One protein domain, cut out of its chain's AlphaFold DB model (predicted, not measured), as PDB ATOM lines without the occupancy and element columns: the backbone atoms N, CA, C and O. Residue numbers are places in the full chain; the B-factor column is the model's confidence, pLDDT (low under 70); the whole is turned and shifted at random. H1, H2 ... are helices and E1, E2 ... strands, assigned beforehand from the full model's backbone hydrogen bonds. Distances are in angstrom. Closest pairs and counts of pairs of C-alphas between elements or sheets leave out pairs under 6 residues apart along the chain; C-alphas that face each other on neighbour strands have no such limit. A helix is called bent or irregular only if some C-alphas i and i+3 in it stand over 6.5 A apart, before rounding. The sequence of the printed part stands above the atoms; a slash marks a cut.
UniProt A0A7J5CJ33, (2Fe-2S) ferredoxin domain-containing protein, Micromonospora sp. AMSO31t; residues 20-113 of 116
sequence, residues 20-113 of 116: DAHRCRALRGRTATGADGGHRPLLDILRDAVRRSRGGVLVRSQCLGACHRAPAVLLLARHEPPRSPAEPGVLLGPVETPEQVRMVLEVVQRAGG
ATOM      1  N   ASP A  20     234.798 204.284 256.752       94.25
ATOM      2  CA  ASP A  20     235.807 203.479 256.049       94.25
ATOM      3  C   ASP A  20     235.195 202.510 255.019       94.25
ATOM      4  O   ASP A  20     235.882 201.639 254.484       94.25
ATOM      5  N   ALA A  21     233.905 202.674 254.708       95.25
ATOM      6  CA  ALA A  21     233.230 201.948 253.631       95.25
ATOM      7  C   ALA A  21     233.811 202.274 252.244       95.25
ATOM      8  O   ALA A  21     234.489 203.286 252.057       95.25
ATOM      9  N   HIS A  22     233.484 201.437 251.253       94.62
ATOM     10  CA  HIS A  22     234.069 201.445 249.905       94.62
ATOM     11  C   HIS A  22     234.224 202.848 249.293       94.62
ATOM     12  O   HIS A  22     235.325 203.236 248.910       94.62
ATOM     13  N   ARG A  23     233.152 203.655 249.266       93.19
ATOM     14  CA  ARG A  23     233.195 205.010 248.689       93.19
ATOM     15  C   ARG A  23     234.069 205.980 249.489       93.19
ATOM     16  O   ARG A  23     234.844 206.718 248.895       93.19
ATOM     17  N   CYS A  24     233.974 205.970 250.818       93.38
ATOM     18  CA  CYS A  24     234.819 206.809 251.674       93.38
ATOM     19  C   CYS A  24     236.299 206.435 251.527       93.38
ATOM     20  O   CYS A  24     237.147 207.317 251.448       93.38
ATOM     21  N   ARG A  25     236.604 205.136 251.419       91.12
ATOM     22  CA  ARG A  25     237.961 204.632 251.187       91.12
ATOM     23  C   ARG A  25     238.506 205.058 249.825       91.12
ATOM     24  O   ARG A  25     239.627 205.549 249.769       91.12
ATOM     25  N   ALA A  26     237.707 204.933 248.764       91.50
ATOM     26  CA  ALA A  26     238.091 205.328 247.408       91.50
ATOM     27  C   ALA A  26     238.387 206.834 247.284       91.50
ATOM     28  O   ALA A  26     239.238 207.234 246.497       91.50
ATOM     29  N   LEU A  27     237.702 207.670 248.070       88.62
ATOM     30  CA  LEU A  27     237.855 209.127 248.031       88.62
ATOM     31  C   LEU A  27     238.826 209.674 249.086       88.62
ATOM     32  O   LEU A  27     239.167 210.849 249.036       88.62
ATOM     33  N   ARG A  28     239.324 208.848 250.016       82.12
ATOM     34  CA  ARG A  28     240.206 209.298 251.108       82.12
ATOM     35  C   ARG A  28     241.513 209.924 250.610       82.12
ATOM     36  O   ARG A  28     242.030 210.824 251.258       82.12
ATOM     37  N   GLY A  29     242.032 209.471 249.467       75.62
ATOM     38  CA  GLY A  29     243.229 210.055 248.846       75.62
ATOM     39  C   GLY A  29     243.025 211.481 248.320       75.62
ATOM     40  O   GLY A  29     243.999 212.169 248.042       75.62
ATOM     41  N   ARG A  30     241.772 211.945 248.204       79.00
ATOM     42  CA  ARG A  30     241.452 213.331 247.834       79.00
ATOM     43  C   ARG A  30     241.530 214.288 249.012       79.00
ATOM     44  O   ARG A  30     241.481 215.492 248.793       79.00
ATOM     45  N   THR A  31     241.633 213.783 250.243       72.56
ATOM     46  CA  THR A  31     241.726 214.651 251.412       72.56
ATOM     47  C   THR A  31     243.092 215.325 251.456       72.56
ATOM     48  O   THR A  31     244.088 214.723 251.849       72.56
ATOM     49  N   ALA A  32     243.128 216.591 251.059       68.06
ATOM     50  CA  ALA A  32     244.240 217.493 251.275       68.06
ATOM     51  C   ALA A  32     244.279 217.895 252.751       68.06
ATOM     52  O   ALA A  32     243.360 218.491 253.308       68.06
ATOM     53  N   THR A  33     245.367 217.520 253.398       66.38
ATOM     54  CA  THR A  33     245.534 217.566 254.852       66.38
ATOM     55  C   THR A  33     246.710 218.418 255.308       66.38
ATOM     56  O   THR A  33     246.912 218.594 256.511       66.38
ATOM     57  N   GLY A  34     247.490 218.947 254.368       56.56
ATOM     58  CA  GLY A  34     248.613 219.831 254.637       56.56
ATOM     59  C   GLY A  34     248.216 221.294 254.488       56.56
ATOM     60  O   GLY A  34     247.669 221.678 253.459       56.56
ATOM     61  N   ALA A  35     248.537 222.108 255.494       49.81
ATOM     62  CA  ALA A  35     248.675 223.554 255.319       49.81
ATOM     63  C   ALA A  35     250.011 223.917 254.627       49.81
ATOM     64  O   ALA A  35     250.074 224.945 253.965       49.81
ATOM     65  N   ASP A  36     251.019 223.029 254.708       50.94
ATOM     66  CA  ASP A  36     252.421 223.286 254.322       50.94
ATOM     67  C   ASP A  36     252.981 222.261 253.303       50.94
ATOM     68  O   ASP A  36     254.139 221.858 253.367       50.94
ATOM     69  N   GLY A  37     252.154 221.742 252.388       49.44
ATOM     70  CA  GLY A  37     252.611 220.836 251.314       49.44
ATOM     71  C   GLY A  37     252.869 219.370 251.711       49.44
ATOM     72  O   GLY A  37     253.121 218.538 250.843       49.44
ATOM     73  N   GLY A  38     252.748 219.010 252.994       56.75
ATOM     74  CA  GLY A  38     252.819 217.620 253.463       56.75
ATOM     75  C   GLY A  38     251.470 216.892 253.395       56.75
ATOM     76  O   GLY A  38     250.497 217.319 254.016       56.75
ATOM     77  N   HIS A  39     251.401 215.761 252.688       65.06
ATOM     78  CA  HIS A  39     250.197 214.923 252.621       65.06
ATOM     79  C   HIS A  39     250.162 213.941 253.809       65.06
ATOM     80  O   HIS A  39     250.769 212.874 253.759       65.06
ATOM     81  N   ARG A  40     249.475 214.294 254.908       76.19
ATOM     82  CA  ARG A  40     249.225 213.363 256.033       76.19
ATOM     83  C   ARG A  40     247.829 212.750 255.947       76.19
ATOM     84  O   ARG A  40     246.877 213.499 255.841       76.19
ATOM     85  N   PRO A  41     247.612 211.439 256.059       80.62
ATOM     86  CA  PRO A  41     246.259 210.881 256.015       80.62
ATOM     87  C   PRO A  41     245.312 211.523 257.050       80.62
ATOM     88  O   PRO A  41     245.682 211.686 258.213       80.62
ATOM     89  N   LEU A  42     244.060 211.821 256.666       82.94
ATOM     90  CA  LEU A  42     243.038 212.383 257.576       82.94
ATOM     91  C   LEU A  42     242.918 211.576 258.876       82.94
ATOM     92  O   LEU A  42     242.750 212.135 259.954       82.94
ATOM     93  N   LEU A  43     243.028 210.250 258.774       87.56
ATOM     94  CA  LEU A  43     242.949 209.354 259.921       87.56
ATOM     95  C   LEU A  43     244.058 209.613 260.951       87.56
ATOM     96  O   LEU A  43     243.792 209.521 262.145       87.56
ATOM     97  N   ASP A  44     245.270 209.946 260.509       88.62
ATOM     98  CA  ASP A  44     246.398 210.205 261.406       88.62
ATOM     99  C   ASP A  44     246.228 211.547 262.117       88.62
ATOM    100  O   ASP A  44     246.436 211.642 263.323       88.62
ATOM    101  N   ILE A  45     245.737 212.557 261.397       88.81
ATOM    102  CA  ILE A  45     245.405 213.868 261.964       88.81
ATOM    103  C   ILE A  45     244.288 213.755 263.007       88.81
ATOM    104  O   ILE A  45     244.398 214.313 264.098       88.81
ATOM    105  N   LEU A  46     243.228 212.996 262.708       90.31
ATOM    106  CA  LEU A  46     242.154 212.740 263.667       90.31
ATOM    107  C   LEU A  46     242.649 211.926 264.864       90.31
ATOM    108  O   LEU A  46     242.237 212.197 265.987       90.31
ATOM    109  N   ARG A  47     243.559 210.968 264.655       92.44
ATOM    110  CA  ARG A  47     244.179 210.211 265.748       92.44
ATOM    111  C   ARG A  47     244.965 211.128 266.684       92.44
ATOM    112  O   ARG A  47     244.818 210.995 267.896       92.44
ATOM    113  N   ASP A  48     245.749 212.058 266.147       91.38
ATOM    114  CA  ASP A  48     246.484 213.045 266.945       91.38
ATOM    115  C   ASP A  48     245.534 213.959 267.729       91.38
ATOM    116  O   ASP A  48     245.740 214.183 268.921       91.38
ATOM    117  N   ALA A  49     244.471 214.452 267.086       90.31
ATOM    118  CA  ALA A  49     243.489 215.321 267.730       90.31
ATOM    119  C   ALA A  49     242.745 214.609 268.868       90.31
ATOM    120  O   ALA A  49     242.669 215.132 269.978       90.31
ATOM    121  N   VAL A  50     242.268 213.385 268.625       91.38
ATOM    122  CA  VAL A  50     241.570 212.577 269.633       91.38
ATOM    123  C   VAL A  50     242.488 212.242 270.812       91.38
ATOM    124  O   VAL A  50     242.062 212.321 271.959       91.38
ATOM    125  N   ARG A  51     243.769 211.940 270.569       91.44
ATOM    126  CA  ARG A  51     244.745 211.674 271.645       91.44
ATOM    127  C   ARG A  51     244.977 212.868 272.571       91.44
ATOM    128  O   ARG A  51     245.296 212.661 273.739       91.44
ATOM    129  N   ARG A  52     244.852 214.092 272.050       89.50
ATOM    130  CA  ARG A  52     244.981 215.333 272.831       89.50
ATOM    131  C   ARG A  52     243.679 215.752 273.508       89.50
ATOM    132  O   ARG A  52     243.718 216.635 274.358       89.50
ATOM    133  N   SER A  53     242.555 215.143 273.134       86.44
ATOM    134  CA  SER A  53     241.261 215.426 273.743       86.44
ATOM    135  C   SER A  53     241.029 214.619 275.018       86.44
ATOM    136  O   SER A  53     241.430 213.452 275.109       86.44
ATOM    137  N   ARG A  54     240.351 215.214 276.003       84.44
ATOM    138  CA  ARG A  54     239.908 214.497 277.202       84.44
ATOM    139  C   ARG A  54     238.812 213.500 276.815       84.44
ATOM    140  O   ARG A  54     237.888 213.834 276.084       84.44
ATOM    141  N   GLY A  55     238.942 212.243 277.247       85.69
ATOM    142  CA  GLY A  55     237.933 211.204 276.978       85.69
ATOM    143  C   GLY A  55     237.701 210.885 275.493       85.69
ATOM    144  O   GLY A  55     236.649 210.353 275.140       85.69
ATOM    145  N   GLY A  56     238.650 211.232 274.618       90.19
ATOM    146  CA  GLY A  56     238.527 211.069 273.176       90.19
ATOM    147  C   GLY A  56     238.524 209.611 272.712       90.19
ATOM    148  O   GLY A  56     239.393 208.825 273.092       90.19
ATOM    149  N   VAL A  57     237.607 209.266 271.808       92.94
ATOM    150  CA  VAL A  57     237.529 207.953 271.151       92.94
ATOM    151  C   VAL A  57     237.528 208.131 269.635       92.94
ATOM    152  O   VAL A  57     236.817 208.976 269.099       92.94
ATOM    153  N   LEU A  58     238.309 207.315 268.923       95.12
ATOM    154  CA  LEU A  58     238.322 207.265 267.460       95.12
ATOM    155  C   LEU A  58     237.820 205.897 266.991       95.12
ATOM    156  O   LEU A  58     238.454 204.877 267.252       95.12
ATOM    157  N   VAL A  59     236.713 205.883 266.256       95.81
ATOM    158  CA  VAL A  59     236.070 204.679 265.721       95.81
ATOM    159  C   VAL A  59     236.182 204.675 264.202       95.81
ATOM    160  O   VAL A  59     235.891 205.668 263.537       95.81
ATOM    161  N   ARG A  60     236.565 203.536 263.623       94.94
ATOM    162  CA  ARG A  60     236.373 203.278 262.189       94.94
ATOM    163  C   ARG A  60     235.060 202.537 262.022       94.94
ATOM    164  O   ARG A  60     234.872 201.481 262.614       94.94
ATOM    165  N   SER A  61     234.165 203.095 261.223       95.44
ATOM    166  CA  SER A  61     232.856 202.505 260.949       95.44
ATOM    167  C   SER A  61     232.757 202.041 259.501       95.44
ATOM    168  O   SER A  61     233.567 202.421 258.649       95.44
ATOM    169  N   GLN A  62     231.736 201.229 259.226       94.25
ATOM    170  CA  GLN A  62     231.303 200.951 257.862       94.25
ATOM    171  C   GLN A  62     230.634 202.203 257.247       94.25
ATOM    172  O   GLN A  62     231.157 203.314 257.334       94.25
ATOM    173  N   CYS A  63     229.516 202.047 256.537       94.69
ATOM    174  CA  CYS A  63     228.854 203.166 255.879       94.69
ATOM    175  C   CYS A  63     228.069 204.004 256.897       94.69
ATOM    176  O   CYS A  63     227.262 203.463 257.641       94.69
ATOM    177  N   LEU A  64     228.250 205.327 256.866       95.19
ATOM    178  CA  LEU A  64     227.456 206.285 257.650       95.19
ATOM    179  C   LEU A  64     226.174 206.745 256.920       95.19
ATOM    180  O   LEU A  64     225.595 207.765 257.273       95.19
ATOM    181  N   GLY A  65     225.776 206.078 255.830       94.62
ATOM    182  CA  GLY A  65     224.600 206.439 255.020       94.62
ATOM    183  C   GLY A  65     224.747 207.709 254.163       94.62
ATOM    184  O   GLY A  65     223.897 207.993 253.326       94.62
ATOM    185  N   ALA A  66     225.845 208.457 254.296       93.31
ATOM    186  CA  ALA A  66     226.068 209.730 253.607       93.31
ATOM    187  C   ALA A  66     227.090 209.640 252.466       93.31
ATOM    188  O   ALA A  66     228.002 210.457 252.349       93.31
ATOM    189  N   CYS A  67     226.939 208.640 251.596       94.19
ATOM    190  CA  CYS A  67     227.848 208.395 250.474       94.19
ATOM    191  C   CYS A  67     228.055 209.623 249.568       94.19
ATOM    192  O   CYS A  67     229.164 209.848 249.086       94.19
ATOM    193  N   HIS A  68     227.017 210.439 249.362       92.75
ATOM    194  CA  HIS A  68     227.091 211.666 248.562       92.75
ATOM    195  C   HIS A  68     227.996 212.751 249.180       92.75
ATOM    196  O   HIS A  68     228.422 213.648 248.464       92.75
ATOM    197  N   ARG A  69     228.323 212.643 250.476       92.12
ATOM    198  CA  ARG A  69     229.222 213.539 251.226       92.12
ATOM    199  C   ARG A  69     230.562 212.888 251.572       92.12
ATOM    200  O   ARG A  69     231.242 213.337 252.484       92.12
ATOM    201  N   ALA A  70     230.913 211.778 250.929       91.19
ATOM    202  CA  ALA A  70     232.184 211.115 251.192       91.19
ATOM    203  C   ALA A  70     233.374 211.995 250.743       91.19
ATOM    204  O   ALA A  70     233.270 212.593 249.674       91.19
ATOM    205  N   PRO A  71     234.501 212.018 251.485       92.19
ATOM    206  CA  PRO A  71     234.750 211.346 252.767       92.19
ATOM    207  C   PRO A  71     233.975 211.980 253.933       92.19
ATOM    208  O   PRO A  71     233.953 213.199 254.067       92.19
ATOM    209  N   ALA A  72     233.361 211.146 254.781       93.88
ATOM    210  CA  ALA A  72     232.490 211.592 255.869       93.88
ATOM    211  C   ALA A  72     233.030 211.212 257.258       93.88
ATOM    212  O   ALA A  72     233.600 210.129 257.449       93.88
ATOM    213  N   VAL A  73     232.802 212.094 258.230       94.38
ATOM    214  CA  VAL A  73     233.155 211.935 259.645       94.38
ATOM    215  C   VAL A  73     231.941 212.306 260.489       94.38
ATOM    216  O   VAL A  73     231.354 213.364 260.292       94.38
ATOM    217  N   LEU A  74     231.562 211.450 261.429       94.44
ATOM    218  CA  LEU A  74     230.541 211.740 262.430       94.44
ATOM    219  C   LEU A  74     231.227 212.061 263.758       94.44
ATOM    220  O   LEU A  74     232.114 211.336 264.199       94.44
ATOM    221  N   LEU A  75     230.820 213.153 264.385       92.44
ATOM    222  CA  LEU A  75     231.272 213.577 265.700       92.44
ATOM    223  C   LEU A  75     230.116 213.416 266.681       92.44
ATOM    224  O   LEU A  75     228.981 213.757 266.349       92.44
ATOM    225  N   LEU A  76     230.413 212.901 267.870       89.38
ATOM    226  CA  LEU A  76     229.483 212.744 268.985       89.38
ATOM    227  C   LEU A  76     230.140 213.353 270.225       89.38
ATOM    228  O   LEU A  76     231.209 212.897 270.637       89.38
ATOM    229  N   ALA A  77     229.532 214.388 270.800       86.81
ATOM    230  CA  ALA A  77     229.907 214.857 272.130       86.81
ATOM    231  C   ALA A  77     229.291 213.908 273.163       86.81
ATOM    232  O   ALA A  77     228.130 213.533 273.021       86.81
ATOM    233  N   ARG A  78     230.069 213.506 274.169       83.25
ATOM    234  CA  ARG A  78     229.591 212.675 275.275       83.25
ATOM    235  C   ARG A  78     229.433 213.545 276.513       83.25
ATOM    236  O   ARG A  78     230.397 214.196 276.914       83.25
ATOM    237  N   HIS A  79     228.270 213.486 277.150       84.62
ATOM    238  CA  HIS A  79     228.037 214.091 278.463       84.62
ATOM    239  C   HIS A  79     227.841 213.017 279.532       84.62
ATOM    240  O   HIS A  79     227.378 211.911 279.245       84.62
ATOM    241  N   GLU A  80     228.194 213.342 280.772       82.06
ATOM    242  CA  GLU A  80     227.907 212.494 281.925       82.06
ATOM    243  C   GLU A  80     227.385 213.366 283.079       82.06
ATOM    244  O   GLU A  80     228.149 214.171 283.612       82.06
ATOM    245  N   PRO A  81     226.092 213.254 283.448       82.81
ATOM    246  CA  PRO A  81     225.066 212.395 282.839       82.81
ATOM    247  C   PRO A  81     224.685 212.830 281.403       82.81
ATOM    248  O   PRO A  81     224.863 213.999 281.049       82.81
ATOM    249  N   PRO A  82     224.157 211.917 280.561       81.25
ATOM    250  CA  PRO A  82     223.705 212.267 279.214       81.25
ATOM    251  C   PRO A  82     222.571 213.296 279.275       81.25
ATOM    252  O   PRO A  82     221.643 213.164 280.076       81.25
ATOM    253  N   ARG A  83     222.618 214.314 278.407       78.94
ATOM    254  CA  ARG A  83     221.609 215.396 278.398       78.94
ATOM    255  C   ARG A  83     220.267 214.972 277.793       78.94
ATOM    256  O   ARG A  83     219.248 215.607 278.045       78.94
ATOM    257  N   SER A  84     220.273 213.936 276.958       79.75
ATOM    258  CA  SER A  84     219.115 213.402 276.237       79.75
ATOM    259  C   SER A  84     219.336 211.911 275.941       79.75
ATOM    260  O   SER A  84     220.486 211.510 275.756       79.75
ATOM    261  N   PRO A  85     218.272 211.090 275.818       77.88
ATOM    262  CA  PRO A  85     218.374 209.707 275.334       77.88
ATOM    263  C   PRO A  85     219.007 209.590 273.939       77.88
ATOM    264  O   PRO A  85     219.581 208.559 273.600       77.88
ATOM    265  N   ALA A  86     218.896 210.647 273.131       75.25
ATOM    266  CA  ALA A  86     219.578 210.795 271.855       75.25
ATOM    267  C   ALA A  86     220.374 212.101 271.883       75.25
ATOM    268  O   ALA A  86     219.818 213.187 271.687       75.25
ATOM    269  N   GLU A  87     221.671 212.003 272.170       75.12
ATOM    270  CA  GLU A  87     222.561 213.152 272.045       75.12
ATOM    271  C   GLU A  87     222.773 213.454 270.556       75.12
ATOM    272  O   GLU A  87     223.040 212.536 269.769       75.12
ATOM    273  N   PRO A  88     222.612 214.717 270.127       76.62
ATOM    274  CA  PRO A  88     222.806 215.066 268.733       76.62
ATOM    275  C   PRO A  88     224.246 214.752 268.316       76.62
ATOM    276  O   PRO A  88     225.196 214.993 269.059       76.62
ATOM    277  N   GLY A  89     224.392 214.232 267.098       86.00
ATOM    278  CA  GLY A  89     225.664 214.041 266.407       86.00
ATOM    279  C   GLY A  89     225.815 215.026 265.253       86.00
ATOM    280  O   GLY A  89     224.822 215.440 264.655       86.00
ATOM    281  N   VAL A  90     227.049 215.392 264.907       89.75
ATOM    282  CA  VAL A  90     227.333 216.227 263.734       89.75
ATOM    283  C   VAL A  90     228.065 215.400 262.699       89.75
ATOM    284  O   VAL A  90     229.181 214.930 262.909       89.75
ATOM    285  N   LEU A  91     227.408 215.229 261.557       92.62
ATOM    286  CA  LEU A  91     227.959 214.555 260.398       92.62
ATOM    287  C   LEU A  91     228.581 215.584 259.447       92.62
ATOM    288  O   LEU A  91     227.881 216.408 258.856       92.62
ATOM    289  N   LEU A  92     229.895 215.500 259.278       91.75
ATOM    290  CA  LEU A  92     230.698 216.350 258.408       91.75
ATOM    291  C   LEU A  92     231.109 215.582 257.151       91.75
ATOM    292  O   LEU A  92     231.485 214.413 257.210       91.75
ATOM    293  N   GLY A  93     231.037 216.257 256.009       90.06
ATOM    294  CA  GLY A  93     231.415 215.720 254.708       90.06
ATOM    295  C   GLY A  93     230.908 216.620 253.571       90.06
ATOM    296  O   GLY A  93     229.834 217.212 253.728       90.06
ATOM    297  N   PRO A  94     231.611 216.712 252.431       92.38
ATOM    298  CA  PRO A  94     232.913 216.099 252.152       92.38
ATOM    299  C   PRO A  94     234.037 216.694 253.011       92.38
ATOM    300  O   PRO A  94     234.018 217.877 253.340       92.38
ATOM    301  N   VAL A  95     234.988 215.848 253.416       90.31
ATOM    302  CA  VAL A  95     236.239 216.248 254.077       90.31
ATOM    303  C   VAL A  95     237.383 215.976 253.106       90.31
ATOM    304  O   VAL A  95     238.007 214.913 253.116       90.31
ATOM    305  N   GLU A  96     237.594 216.933 252.214       86.50
ATOM    306  CA  GLU A  96     238.538 216.875 251.100       86.50
ATOM    307  C   GLU A  96     239.550 218.028 251.135       86.50
ATOM    308  O   GLU A  96     240.690 217.825 250.740       86.50
ATOM    309  N   THR A  97     239.183 219.214 251.627       85.88
ATOM    310  CA  THR A  97     240.074 220.389 251.626       85.88
ATOM    311  C   THR A  97     240.702 220.663 252.998       85.88
ATOM    312  O   THR A  97     240.126 220.281 254.025       85.88
ATOM    313  N   PRO A  98     241.839 221.386 253.063       84.44
ATOM    314  CA  PRO A  98     242.455 221.771 254.332       84.44
ATOM    315  C   PRO A  98     241.505 222.544 255.256       84.44
ATOM    316  O   PRO A  98     241.528 222.342 256.468       84.44
ATOM    317  N   GLU A  99     240.629 223.391 254.714       85.62
ATOM    318  CA  GLU A  99     239.637 224.160 255.477       85.62
ATOM    319  C   GLU A  99     238.591 223.243 256.119       85.62
ATOM    320  O   GLU A  99     238.225 223.427 257.281       85.62
ATOM    321  N   GLN A 100     238.141 222.215 255.395       88.38
ATOM    322  CA  GLN A 100     237.207 221.216 255.919       88.38
ATOM    323  C   GLN A 100     237.870 220.367 257.008       88.38
ATOM    324  O   GLN A 100     237.255 220.098 258.039       88.38
ATOM    325  N   VAL A 101     239.141 219.996 256.828       87.56
ATOM    326  CA  VAL A 101     239.924 219.300 257.860       87.56
ATOM    327  C   VAL A 101     240.064 220.171 259.109       87.56
ATOM    328  O   VAL A 101     239.792 219.693 260.211       87.56
ATOM    329  N   ARG A 102     240.423 221.454 258.958       87.19
ATOM    330  CA  ARG A 102     240.492 222.414 260.074       87.19
ATOM    331  C   ARG A 102     239.156 222.510 260.803       87.19
ATOM    332  O   ARG A 102     239.142 222.433 262.026       87.19
ATOM    333  N   MET A 103     238.040 222.568 260.076       87.31
ATOM    334  CA  MET A 103     236.704 222.588 260.675       87.31
ATOM    335  C   MET A 103     236.430 221.337 261.519       87.31
ATOM    336  O   MET A 103     235.956 221.459 262.646       87.31
ATOM    337  N   VAL A 104     236.766 220.140 261.024       89.06
ATOM    338  CA  VAL A 104     236.630 218.901 261.810       89.06
ATOM    339  C   VAL A 104     237.478 218.981 263.085       89.06
ATOM    340  O   VAL A 104     236.992 218.657 264.167       89.06
ATOM    341  N   LEU A 105     238.726 219.448 262.981       89.00
ATOM    342  CA  LEU A 105     239.634 219.556 264.125       89.00
ATOM    343  C   LEU A 105     239.176 220.582 265.160       89.00
ATOM    344  O   LEU A 105     239.349 220.344 266.352       89.00
ATOM    345  N   GLU A 106     238.610 221.707 264.732       87.06
ATOM    346  CA  GLU A 106     238.022 222.691 265.641       87.06
ATOM    347  C   GLU A 106     236.862 222.086 266.431       87.06
ATOM    348  O   GLU A 106     236.780 222.289 267.640       87.06
ATOM    349  N   VAL A 107     235.989 221.307 265.783       84.25
ATOM    350  CA  VAL A 107     234.869 220.657 266.481       84.25
ATOM    351  C   VAL A 107     235.377 219.595 267.460       84.25
ATOM    352  O   VAL A 107     234.906 219.559 268.593       84.25
ATOM    353  N   VAL A 108     236.367 218.778 267.076       86.69
ATOM    354  CA  VAL A 108     236.984 217.784 267.978       86.69
ATOM    355  C   VAL A 108     237.601 218.454 269.206       86.69
ATOM    356  O   VAL A 108     237.350 218.021 270.328       86.69
ATOM    357  N   GLN A 109     238.371 219.528 269.011       84.94
ATOM    358  CA  GLN A 109     239.010 220.261 270.110       84.94
ATOM    359  C   GLN A 109     237.985 220.916 271.036       84.94
ATOM    360  O   GLN A 109     238.118 220.837 272.254       84.94
ATOM    361  N   ARG A 110     236.944 221.533 270.468       80.44
ATOM    362  CA  ARG A 110     235.893 222.185 271.252       80.44
ATOM    363  C   ARG A 110     235.019 221.195 272.025       80.44
ATOM    364  O   ARG A 110     234.592 221.525 273.120       80.44
ATOM    365  N   ALA A 111     234.746 220.012 271.471       77.00
ATOM    366  CA  ALA A 111     233.915 218.999 272.124       77.00
ATOM    367  C   ALA A 111     234.681 218.150 273.150       77.00
ATOM    368  O   ALA A 111     234.097 217.697 274.124       77.00
ATOM    369  N   GLY A 112     235.968 217.893 272.918       71.81
ATOM    370  CA  GLY A 112     236.770 217.052 273.803       71.81
ATOM    371  C   GLY A 112     237.564 217.811 274.866       71.81
ATOM    372  O   GLY A 112     238.024 217.184 275.812       71.81
ATOM    373  N   GLY A 113     237.761 219.125 274.710       69.56
ATOM    374  CA  GLY A 113     238.638 219.925 275.572       69.56
ATOM    375  C   GLY A 113     240.111 219.469 275.534       69.56
ATOM    376  O   GLY A 113     240.424 218.379 275.050       69.56
TER     377      GLY A 113
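What this domain is: This is residues 20 to 113 of the 116 residues of the protein "(2Fe-2S) ferredoxin domain-containing protein" of Micromonospora sp. AMSO31t (UniProt A0A7J5CJ33). Hairpin E2-E3, H3, H2 and E1 make a loose ring, H2 and H3 side by side, with H1 at one end and residues 80 to 86 sticking out. The 94 printed residues hold H1 H2 E1 E2 E3 H3, mixed helices and strands, sheet E2 - E3 antiparallel; compact, radius of gyration of the C-alphas 13.5 A, spans 41 by 29 by 18 A.

Where its parts are: E2, residues 73 to 79, 19.6 A, begins at C-alpha (233.155, 211.935, 259.645). E3 is 89 to 92, E1 57 to 61, H2 42 to 52. H3, 98 to 112, 20.8 A, ends at C-alpha (236.770, 217.052, 273.803). H1, 22 to 30, is irregular: C-alphas 26 and 29 are 7.1 A apart.

How they stand to each other: In the hairpin, N 75 and O 90 are within hydrogen-bond range, 2.8 A. Closest C-alphas: E2-H3, Ala 77 and Ala 111, 5.8 A; H2-E1, Val 50 and Val 57, 6.3 A. H2 and H3 touch (Ala 49, Leu 105, C-alphas 6.8 A), a shallow tilt of 27 degrees, the same way. E1 pairs with no named strand. Every O i to N i+4 pair is within range in H2 and H3, 3 of 5 in H1.

The domain as a whole: C-alphas of Gly 37 and Pro 85 are farthest apart, 43.3 A. The printed part has no cut. Links H1 to H2 and E1 to E2 are long. Residues 32 to 39 and 113 have pLDDT under 70.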